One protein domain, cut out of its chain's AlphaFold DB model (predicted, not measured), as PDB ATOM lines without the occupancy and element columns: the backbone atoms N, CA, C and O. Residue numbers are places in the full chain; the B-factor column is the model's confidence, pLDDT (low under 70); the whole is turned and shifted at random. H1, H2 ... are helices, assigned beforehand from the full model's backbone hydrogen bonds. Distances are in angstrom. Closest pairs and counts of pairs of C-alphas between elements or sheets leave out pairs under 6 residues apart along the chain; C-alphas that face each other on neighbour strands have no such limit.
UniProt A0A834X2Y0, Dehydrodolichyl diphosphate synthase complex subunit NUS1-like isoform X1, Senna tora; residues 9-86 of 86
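Overview. This is residues 9 to 86 of the 86 residues of the protein "Dehydrodolichyl diphosphate synthase complex subunit NUS1-like isoform X1" of Senna tora (UniProt A0A834X2Y0). With little regular structure, this is a rod: the long helix H1 is crossed by the short helix H2, and residues 53 to 86, with no named element, make a large loop that reaches away to the other end and folds back. Residues 28 to 33 stick out at the opposite end. The printed part has 78 residues with two named helices, H1 then H2, and no named strand; the class is all helix, with 30 residues in named elements. It is loose, with a radius of gyration of the C-alphas of 15.9 A, and spans 55 by 20 by 17 A.

Arrangement. Start at H1, residues 12 to 31, which touches H2, residues 43 to 52, with its residues 14 to 22 alone. Look at Ala 18 and Ala 49, whose C-alphas are the closest of the two helices, 4.9 A apart. Their lines are about perpendicular, at 79 degrees. In H1 and H2 every O i to N i+4 pair is within hydrogen-bond range. Further on, residues 62 to 63 pair with residues 84 to 85, parallel.

Along the chain. Find C-alpha 12 at (111.950, 106.555, 172.481); from there H1 runs 28.8 A to C-alpha 31. H2 runs 14.3 A from C-alpha 43 to C-alpha 52 at (98.099, 99.572, 169.420).

Size, cuts and confidence. The C-alphas of Gly 33 and Pro 68, the two farthest apart, are 55.3 A apart. The printed part has no cut. The link from H1 to H2, 11 residues, is long. Residues 33 to 40 are under pLDDT 70.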
ATOM      1  N   THR A   9     107.077 112.330 171.219       89.06
ATOM      2  CA  THR A   9     106.602 111.175 171.987       89.06
ATOM      3  C   THR A   9     106.543 109.891 171.158       89.06
ATOM      4  O   THR A   9     106.583 108.807 171.736       89.06
ATOM      5  N   ASP A  10     106.541 109.985 169.822       90.69
ATOM      6  CA  ASP A  10     106.563 108.825 168.918       90.69
ATOM      7  C   ASP A  10     107.944 108.156 168.823       90.69
ATOM      8  O   ASP A  10     108.082 107.093 168.221       90.69
ATOM      9  N   GLY A  11     108.981 108.772 169.399       91.38
ATOM     10  CA  GLY A  11     110.335 108.234 169.433       91.38
ATOM     11  C   GLY A  11     110.548 107.217 170.557       91.38
ATOM     12  O   GLY A  11     109.866 106.201 170.672       91.38
ATOM     13  N   LYS A  12     111.546 107.481 171.407       92.38
ATOM     14  CA  LYS A  12     111.950 106.555 172.481       92.38
ATOM     15  C   LYS A  12     110.813 106.246 173.452       92.38
ATOM     16  O   LYS A  12     110.682 105.110 173.895       92.38
ATOM     17  N   GLU A  13     109.991 107.244 173.763       93.31
ATOM     18  CA  GLU A  13     108.889 107.093 174.709       93.31
ATOM     19  C   GLU A  13     107.839 106.090 174.211       93.31
ATOM     20  O   GLU A  13     107.437 105.204 174.969       93.31
ATOM     21  N   ALA A  14     107.441 106.169 172.938       94.56
ATOM     22  CA  ALA A  14     106.543 105.197 172.325       94.56
ATOM     23  C   ALA A  14     107.111 103.776 172.381       94.56
ATOM     24  O   ALA A  14     106.408 102.850 172.781       94.56
ATOM     25  N   VAL A  15     108.401 103.600 172.076       93.81
ATOM     26  CA  VAL A  15     109.063 102.286 172.159       93.81
ATOM     27  C   VAL A  15     109.025 101.735 173.587       93.81
ATOM     28  O   VAL A  15     108.689 100.570 173.790       93.81
ATOM     29  N   THR A  16     109.290 102.566 174.600       95.19
ATOM     30  CA  THR A  16     109.184 102.154 176.009       95.19
ATOM     31  C   THR A  16     107.750 101.776 176.388       95.19
ATOM     32  O   THR A  16     107.535 100.770 177.068       95.19
ATOM     33  N   LYS A  17     106.748 102.543 175.941       95.69
ATOM     34  CA  LYS A  17     105.328 102.230 176.180       95.69
ATOM     35  C   LYS A  17     104.925 100.906 175.526       95.69
ATOM     36  O   LYS A  17     104.285 100.089 176.187       95.69
ATOM     37  N   ALA A  18     105.342 100.671 174.284       95.19
ATOM     38  CA  ALA A  18     105.087  99.434 173.555       95.19
ATOM     39  C   ALA A  18     105.745  98.225 174.242       95.19
ATOM     40  O   ALA A  18     105.079  97.223 174.498       95.19
ATOM     41  N   ALA A  19     107.012  98.340 174.648       93.19
ATOM     42  CA  ALA A  19     107.711  97.284 175.380       93.19
ATOM     43  C   ALA A  19     107.022  96.947 176.716       93.19
ATOM     44  O   ALA A  19     106.812  95.776 177.038       93.19
ATOM     45  N   ASN A  20     106.593  97.965 177.469       94.44
ATOM     46  CA  ASN A  20     105.848  97.771 178.715       94.44
ATOM     47  C   ASN A  20     104.488  97.093 178.491       94.44
ATOM     48  O   ASN A  20     104.039  96.317 179.338       94.44
ATOM     49  N   LEU A  21     103.820  97.386 177.372       93.56
ATOM     50  CA  LEU A  21     102.567  96.739 176.990       93.56
ATOM     51  C   LEU A  21     102.790  95.242 176.747       93.56
ATOM     52  O   LEU A  21     102.088  94.427 177.347       93.56
ATOM     53  N   ILE A  22     103.811  94.889 175.961       91.50
ATOM     54  CA  ILE A  22     104.178  93.491 175.689       91.50
ATOM     55  C   ILE A  22     104.527  92.772 176.993       91.50
ATOM     56  O   ILE A  22     104.015  91.687 177.271       91.50
ATOM     57  N   PHE A  23     105.342  93.394 177.845       89.06
ATOM     58  CA  PHE A  23     105.720  92.824 179.135       89.06
ATOM     59  C   PHE A  23     104.500  92.515 180.018       89.06
ATOM     60  O   PHE A  23     104.370  91.411 180.546       89.06
ATOM     61  N   LYS A  24     103.547  93.452 180.126       89.75
ATOM     62  CA  LYS A  24     102.304  93.243 180.888       89.75
ATOM     63  C   LYS A  24     101.444  92.114 180.318       89.75
ATOM     64  O   LYS A  24     100.830  91.385 181.095       89.75
ATOM     65  N   GLN A  25     101.364  91.977 178.995       87.06
ATOM     66  CA  GLN A  25     100.627  90.881 178.358       87.06
ATOM     67  C   GLN A  25     101.249  89.521 178.692       87.06
ATOM     68  O   GLN A  25     100.530  88.605 179.088       87.06
ATOM     69  N   ASN A  26     102.578  89.424 178.641       83.69
ATOM     70  CA  ASN A  26     103.305  88.203 178.988       83.69
ATOM     71  C   ASN A  26     103.134  87.834 180.467       83.69
ATOM     72  O   ASN A  26     102.850  86.682 180.787       83.69
ATOM     73  N   LEU A  27     103.205  88.810 181.381       84.62
ATOM     74  CA  LEU A  27     102.931  88.566 182.802       84.62
ATOM     75  C   LEU A  27     101.514  88.032 183.043       84.62
ATOM     76  O   LEU A  27     101.318  87.153 183.880       84.62
ATOM     77  N   LYS A  28     100.511  88.539 182.315       84.69
ATOM     78  CA  LYS A  28      99.140  88.016 182.408       84.69
ATOM     79  C   LYS A  28      99.050  86.569 181.925       84.69
ATOM     80  O   LYS A  28      98.388  85.773 182.581       84.69
ATOM     81  N   GLN A  29      99.710  86.229 180.818       79.25
ATOM     82  CA  GLN A  29      99.744  84.858 180.294       79.25
ATOM     83  C   GLN A  29     100.447  83.891 181.253       79.25
ATOM     84  O   GLN A  29      99.948  82.792 181.483       79.25
ATOM     85  N   TYR A  30     101.542  84.325 181.882       79.12
ATOM     86  CA  TYR A  30     102.224  83.553 182.921       79.12
ATOM     87  C   TYR A  30     101.314  83.264 184.120       79.12
ATOM     88  O   TYR A  30     101.157  82.117 184.531       79.12
ATOM     89  N   ASN A  31     100.638  84.293 184.642       78.12
ATOM     90  CA  ASN A  31      99.717  84.145 185.774       78.12
ATOM     91  C   ASN A  31      98.511  83.234 185.467       78.12
ATOM     92  O   ASN A  31      97.887  82.723 186.391       78.12
ATOM     93  N   LEU A  32      98.180  83.021 184.187       79.25
ATOM     94  CA  LEU A  32      97.138  82.090 183.732       79.25
ATOM     95  C   LEU A  32      97.634  80.636 183.608       79.25
ATOM     96  O   LEU A  32      96.908  79.787 183.096       79.25
ATOM     97  N   GLY A  33      98.846  80.336 184.086       69.94
ATOM     98  CA  GLY A  33      99.430  78.995 184.064       69.94
ATOM     99  C   GLY A  33     100.232  78.681 182.799       69.94
ATOM    100  O   GLY A  33     100.566  77.520 182.572       69.94
ATOM    101  N   GLY A  34     100.540  79.687 181.974       69.94
ATOM    102  CA  GLY A  34     101.452  79.539 180.842       69.94
ATOM    103  C   GLY A  34     102.919  79.530 181.281       69.94
ATOM    104  O   GLY A  34     103.307  80.233 182.214       69.94
ATOM    105  N   THR A  35     103.760  78.761 180.593       61.56
ATOM    106  CA  THR A  35     105.215  78.802 180.789       61.56
ATOM    107  C   THR A  35     105.766  80.117 180.231       61.56
ATOM    108  O   THR A  35     105.458  80.477 179.096       61.56
ATOM    109  N   LEU A  36     106.610  80.822 180.997       61.94
ATOM    110  CA  LEU A  36     107.485  81.888 180.478       61.94
ATOM    111  C   LEU A  36     108.616  81.249 179.654       61.94
ATOM    112  O   LEU A  36     109.793  81.409 179.972       61.94
ATOM    113  N   ASP A  37     108.276  80.467 178.629       53.56
ATOM    114  CA  ASP A  37     109.279  80.069 177.648       53.56
ATOM    115  C   ASP A  37     109.744  81.352 176.969       53.56
ATOM    116  O   ASP A  37     108.925  82.141 176.492       53.56
ATOM    117  N   GLY A  38     111.052  81.600 177.077       56.38
ATOM    118  CA  GLY A  38     111.690  82.896 176.886       56.38
ATOM    119  C   GLY A  38     111.042  83.716 175.781       56.38
ATOM    120  O   GLY A  38     110.909  83.237 174.661       56.38
ATOM    121  N   LEU A  39     110.627  84.937 176.135       61.47
ATOM    122  CA  LEU A  39     110.064  85.960 175.255       61.47
ATOM    123  C   LEU A  39     110.752  85.927 173.882       61.47
ATOM    124  O   LEU A  39     111.774  86.582 173.675       61.47
ATOM    125  N   ASN A  40     110.179  85.187 172.931       66.94
ATOM    126  CA  ASN A  40     110.576  85.225 171.529       66.94
ATOM    127  C   ASN A  40     110.019  86.533 170.958       66.94
ATOM    128  O   ASN A  40     109.039  86.569 170.215       66.94
ATOM    129  N   LEU A  41     110.585  87.648 171.424       74.50
ATOM    130  CA  LEU A  41     110.195  88.989 171.046       74.50
ATOM    131  C   LEU A  41     110.764  89.262 169.658       74.50
ATOM    132  O   LEU A  41     111.937  89.581 169.497       74.50
ATOM    133  N   ILE A  42     109.918  89.088 168.652       85.69
ATOM    134  CA  ILE A  42     110.240  89.386 167.262       85.69
ATOM    135  C   ILE A  42     109.778  90.817 166.966       85.69
ATOM    136  O   ILE A  42     108.844  91.320 167.596       85.69
ATOM    137  N   GLU A  43     110.400  91.468 165.985       89.69
ATOM    138  CA  GLU A  43     110.041  92.822 165.536       89.69
ATOM    139  C   GLU A  43     108.537  92.997 165.277       89.69
ATOM    140  O   GLU A  43     107.982  94.051 165.575       89.69
ATOM    141  N   ALA A  44     107.859  91.951 164.788       89.69
ATOM    142  CA  ALA A  44     106.417  91.949 164.555       89.69
ATOM    143  C   ALA A  44     105.603  92.268 165.823       89.69
ATOM    144  O   ALA A  44     104.670  93.064 165.755       89.69
ATOM    145  N   HIS A  45     105.990  91.726 166.983       91.38
ATOM    146  CA  HIS A  45     105.307  92.003 168.252       91.38
ATOM    147  C   HIS A  45     105.463  93.468 168.665       91.38
ATOM    148  O   HIS A  45     104.525  94.078 169.177       91.38
ATOM    149  N   LEU A  46     106.643  94.056 168.430       92.06
ATOM    150  CA  LEU A  46     106.862  95.467 168.736       92.06
ATOM    151  C   LEU A  46     106.122  96.377 167.756       92.06
ATOM    152  O   LEU A  46     105.542  97.370 168.191       92.06
ATOM    153  N   ASN A  47     106.068  96.013 166.475       93.25
ATOM    154  CA  ASN A  47     105.266  96.721 165.477       93.25
ATOM    155  C   ASN A  47     103.793  96.741 165.881       93.25
ATOM    156  O   ASN A  47     103.191  97.808 165.926       93.25
ATOM    157  N   GLU A  48     103.229  95.589 166.240       93.38
ATOM    158  CA  GLU A  48     101.843  95.493 166.695       93.38
ATOM    159  C   GLU A  48     101.602  96.328 167.961       93.38
ATOM    160  O   GLU A  48     100.640  97.092 168.039       93.38
ATOM    161  N   ALA A  49     102.507  96.264 168.939       95.06
ATOM    162  CA  ALA A  49     102.401  97.070 170.149       95.06
ATOM    163  C   ALA A  49     102.475  98.580 169.861       95.06
ATOM    164  O   ALA A  49     101.723  99.345 170.464       95.06
ATOM    165  N   LEU A  50     103.330  99.011 168.926       94.50
ATOM    166  CA  LEU A  50     103.420 100.403 168.476       94.50
ATOM    167  C   LEU A  50     102.142 100.854 167.756       94.50
ATOM    168  O   LEU A  50     101.672 101.965 168.009       94.50
ATOM    169  N   GLN A  51     101.545  99.999 166.919       93.50
ATOM    170  CA  GLN A  51     100.238 100.263 166.301       93.50
ATOM    171  C   GLN A  51      99.149 100.444 167.363       93.50
ATOM    172  O   GLN A  51      98.405 101.422 167.328       93.50
ATOM    173  N   ASN A  52      99.105  99.552 168.355       94.00
ATOM    174  CA  ASN A  52      98.099  99.572 169.420       94.00
ATOM    175  C   ASN A  52      98.158 100.836 170.291       94.00
ATOM    176  O   ASN A  52      97.129 101.273 170.801       94.00
ATOM    177  N   ILE A  53      99.342 101.434 170.464       93.31
ATOM    178  CA  ILE A  53      99.499 102.709 171.187       93.31
ATOM    179  C   ILE A  53      99.393 103.945 170.278       93.31
ATOM    180  O   ILE A  53      99.561 105.060 170.765       93.31
ATOM    181  N   GLY A  54      99.125 103.765 168.979       90.38
ATOM    182  CA  GLY A  54      98.958 104.850 168.006       90.38
ATOM    183  C   GLY A  54     100.255 105.428 167.427       90.38
ATOM    184  O   GLY A  54     100.195 106.400 166.681       90.38
ATOM    185  N   SER A  55     101.413 104.830 167.718       91.12
ATOM    186  CA  SER A  55     102.730 105.283 167.230       91.12
ATOM    187  C   SER A  55     103.284 104.429 166.077       91.12
ATOM    188  O   SER A  55     104.410 104.641 165.625       91.12
ATOM    189  N   GLY A  56     102.497 103.487 165.552       88.25
ATOM    190  CA  GLY A  56     102.818 102.655 164.386       88.25
ATOM    191  C   GLY A  56     102.653 103.375 163.038       88.25
ATOM    192  O   GLY A  56     102.004 102.883 162.119       88.25
ATOM    193  N   GLY A  57     103.195 104.583 162.903       86.94
ATOM    194  CA  GLY A  57     103.126 105.320 161.638       86.94
ATOM    195  C   GLY A  57     103.867 104.623 160.486       86.94
ATOM    196  O   GLY A  57     104.587 103.646 160.680       86.94
ATOM    197  N   HIS A  58     103.728 105.161 159.274       87.75
ATOM    198  CA  HIS A  58     104.374 104.610 158.076       87.75
ATOM    199  C   HIS A  58     105.910 104.684 158.162       87.75
ATOM    200  O   HIS A  58     106.442 105.652 158.713       87.75
ATOM    201  N   GLU A  59     106.622 103.706 157.612       91.38
ATOM    202  CA  GLU A  59     108.085 103.731 157.490       91.38
ATOM    203  C   GLU A  59     108.442 104.475 156.194       91.38
ATOM    204  O   GLU A  59     108.076 103.997 155.125       91.38
ATOM    205  N   PRO A  60     109.037 105.682 156.245       92.44
ATOM    206  CA  PRO A  60     109.347 106.426 155.029       92.44
ATOM    207  C   PRO A  60     110.504 105.783 154.257       92.44
ATOM    208  O   PRO A  60     111.504 105.399 154.852       92.44
ATOM    209  N   ASP A  61     110.424 105.769 152.928       94.81
ATOM    210  CA  ASP A  61     111.564 105.385 152.082       94.81
ATOM    211  C   ASP A  61     112.632 106.492 152.024       94.81
ATOM    212  O   ASP A  61     113.822 106.209 151.931       94.81
ATOM    213  N   LEU A  62     112.215 107.760 152.135       94.00
ATOM    214  CA  LEU A  62     113.069 108.948 152.040       94.00
ATOM    215  C   LEU A  62     112.760 109.945 153.168       94.00
ATOM    216  O   LEU A  62     111.602 110.318 153.379       94.00
ATOM    217  N   LEU A  63     113.797 110.424 153.855       92.69
ATOM    218  CA  LEU A  63     113.747 111.474 154.871       92.69
ATOM    219  C   LEU A  63     114.624 112.655 154.445       92.69
ATOM    220  O   LEU A  63     115.846 112.544 154.379       92.69
ATOM    221  N   LEU A  64     113.991 113.804 154.217       92.25
ATOM    222  CA  LEU A  64     114.674 115.053 153.882       92.25
ATOM    223  C   LEU A  64     114.982 115.830 155.167       92.25
ATOM    224  O   LEU A  64     114.058 116.240 155.878       92.25
ATOM    225  N   VAL A  65     116.263 116.034 155.476       90.75
ATOM    226  CA  VAL A  65     116.710 116.725 156.693       90.75
ATOM    227  C   VAL A  65     117.267 118.097 156.338       90.75
ATOM    228  O   VAL A  65     118.389 118.253 155.868       90.75
ATOM    229  N   TYR A  66     116.487 119.130 156.637       89.12
ATOM    230  CA  TYR A  66     116.892 120.515 156.427       89.12
ATOM    231  C   TYR A  66     117.475 121.112 157.711       89.12
ATOM    232  O   TYR A  66     116.832 121.094 158.760       89.12
ATOM    233  N   GLY A  67     118.677 121.685 157.633       87.12
ATOM    234  CA  GLY A  67     119.289 122.419 158.743       87.12
ATOM    235  C   GLY A  67     120.807 122.246 158.834       87.12
ATOM    236  O   GLY A  67     121.400 121.485 158.071       87.12
ATOM    237  N   PRO A  68     121.466 122.950 159.773       86.25
ATOM    238  CA  PRO A  68     122.921 122.889 159.938       86.25
ATOM    239  C   PRO A  68     123.412 121.536 160.479       86.25
ATOM    240  O   PRO A  68     124.586 121.201 160.339       86.25
ATOM    241  N   THR A  69     122.531 120.754 161.108       84.25
ATOM    242  CA  THR A  69     122.857 119.469 161.733       84.25
ATOM    243  C   THR A  69     122.381 118.296 160.886       84.25
ATOM    244  O   THR A  69     121.194 118.180 160.592       84.25
ATOM    245  N   ARG A  70     123.291 117.366 160.583       82.25
ATOM    246  CA  ARG A  70     122.990 116.120 159.862       82.25
ATOM    247  C   ARG A  70     122.515 115.028 160.820       82.25
ATOM    248  O   ARG A  70     123.244 114.085 161.114       82.25
ATOM    249  N   CYS A  71     121.314 115.183 161.364       86.56
ATOM    250  CA  CYS A  71     120.699 114.168 162.215       86.56
ATOM    251  C   CYS A  71     119.176 114.165 162.060       86.56
ATOM    252  O   CYS A  71     118.580 115.202 161.812       86.56
ATOM    253  N   HIS A  72     118.536 113.024 162.311       84.94
ATOM    254  CA  HIS A  72     117.077 112.831 162.268       84.94
ATOM    255  C   HIS A  72     116.237 113.634 163.294       84.94
ATOM    256  O   HIS A  72     115.035 113.412 163.377       84.94
ATOM    257  N   LEU A  73     116.836 114.531 164.097       81.31
ATOM    258  CA  LEU A  73     116.162 115.480 165.012       81.31
ATOM    259  C   LEU A  73     115.010 114.904 165.870       81.31
ATOM    260  O   LEU A  73     114.050 115.598 166.191       81.31
ATOM    261  N   GLY A  74     115.116 113.640 166.286       83.88
ATOM    262  CA  GLY A  74     114.102 112.993 167.124       83.88
ATOM    263  C   GLY A  74     112.943 112.357 166.355       83.88
ATOM    264  O   GLY A  74     111.991 111.908 166.990       83.88
ATOM    265  N   PHE A  75     113.030 112.260 165.024       90.38
ATOM    266  CA  PHE A  75     112.144 111.398 164.248       90.38
ATOM    267  C   PHE A  75     112.223 109.953 164.778       90.38
ATOM    268  O   PHE A  75     113.317 109.501 165.141       90.38
ATOM    269  N   PRO A  76     111.102 109.211 164.849       92.31
ATOM    270  CA  PRO A  76     111.079 107.881 165.445       92.31
ATOM    271  C   PRO A  76     112.077 106.913 164.802       92.31
ATOM    272  O   PRO A  76     111.889 106.466 163.673       92.31
ATOM    273  N   ALA A  77     113.115 106.540 165.555       91.12
ATOM    274  CA  ALA A  77     114.184 105.668 165.070       91.12
ATOM    275  C   ALA A  77     113.665 104.301 164.582       91.12
ATOM    276  O   ALA A  77     114.162 103.765 163.597       91.12
ATOM    277  N   TRP A  78     112.622 103.765 165.229       92.50
ATOM    278  CA  TRP A  78     112.004 102.490 164.844       92.50
ATOM    279  C   TRP A  78     111.404 102.513 163.429       92.50
ATOM    280  O   TRP A  78     111.298 101.475 162.786       92.50
ATOM    281  N   ARG A  79     111.036 103.699 162.928       91.56
ATOM    282  CA  ARG A  79     110.404 103.871 161.617       91.56
ATOM    283  C   ARG A  79     111.400 104.089 160.481       91.56
ATOM    284  O   ARG A  79     110.958 104.138 159.344       91.56
ATOM    285  N   ILE A  80     112.701 104.230 160.759       92.56
ATOM    286  CA  ILE A  80     113.709 104.600 159.745       92.56
ATOM    287  C   ILE A  80     114.741 103.510 159.447       92.56
ATOM    288  O   ILE A  80     115.897 103.801 159.151       92.56
ATOM    289  N   ARG A  81     114.343 102.238 159.551       89.69
ATOM    290  CA  ARG A  81     115.256 101.084 159.445       89.69
ATOM    291  C   ARG A  81     116.016 101.025 158.121       89.69
ATOM    292  O   ARG A  81     117.197 100.692 158.117       89.69
ATOM    293  N   TYR A  82     115.341 101.376 157.030       93.50
ATOM    294  CA  TYR A  82     115.877 101.336 155.666       93.50
ATOM    295  C   TYR A  82     115.658 102.652 154.910       93.50
ATOM    296  O   TYR A  82     115.698 102.678 153.685       93.50
ATOM    297  N   THR A  83     115.407 103.740 155.637       94.62
ATOM    298  CA  THR A  83     115.113 105.053 155.056       94.62
ATOM    299  C   THR A  83     116.377 105.711 154.518       94.62
ATOM    300  O   THR A  83     117.371 105.842 155.235       94.62
ATOM    301  N   GLU A  84     116.321 106.207 153.286       95.19
ATOM    302  CA  GLU A  84     117.342 107.090 152.731       95.19
ATOM    303  C   GLU A  84     117.254 108.469 153.395       95.19
ATOM    304  O   GLU A  84     116.179 109.059 153.479       95.19
ATOM    305  N   ILE A  85     118.378 108.998 153.882       92.56
ATOM    306  CA  ILE A  85     118.433 110.315 154.532       92.56
ATOM    307  C   ILE A  85     119.230 111.263 153.638       92.56
ATOM    308  O   ILE A  85     120.399 110.991 153.351       92.56
ATOM    309  N   VAL A  86     118.600 112.369 153.234       91.00
ATOM    310  CA  VAL A  86     119.170 113.394 152.339       91.00
ATOM    311  C   VAL A  86     119.241 114.742 153.036       91.00
ATOM    312  O   VAL A  86     118.212 115.165 153.614       91.00
TER     313      VAL A  86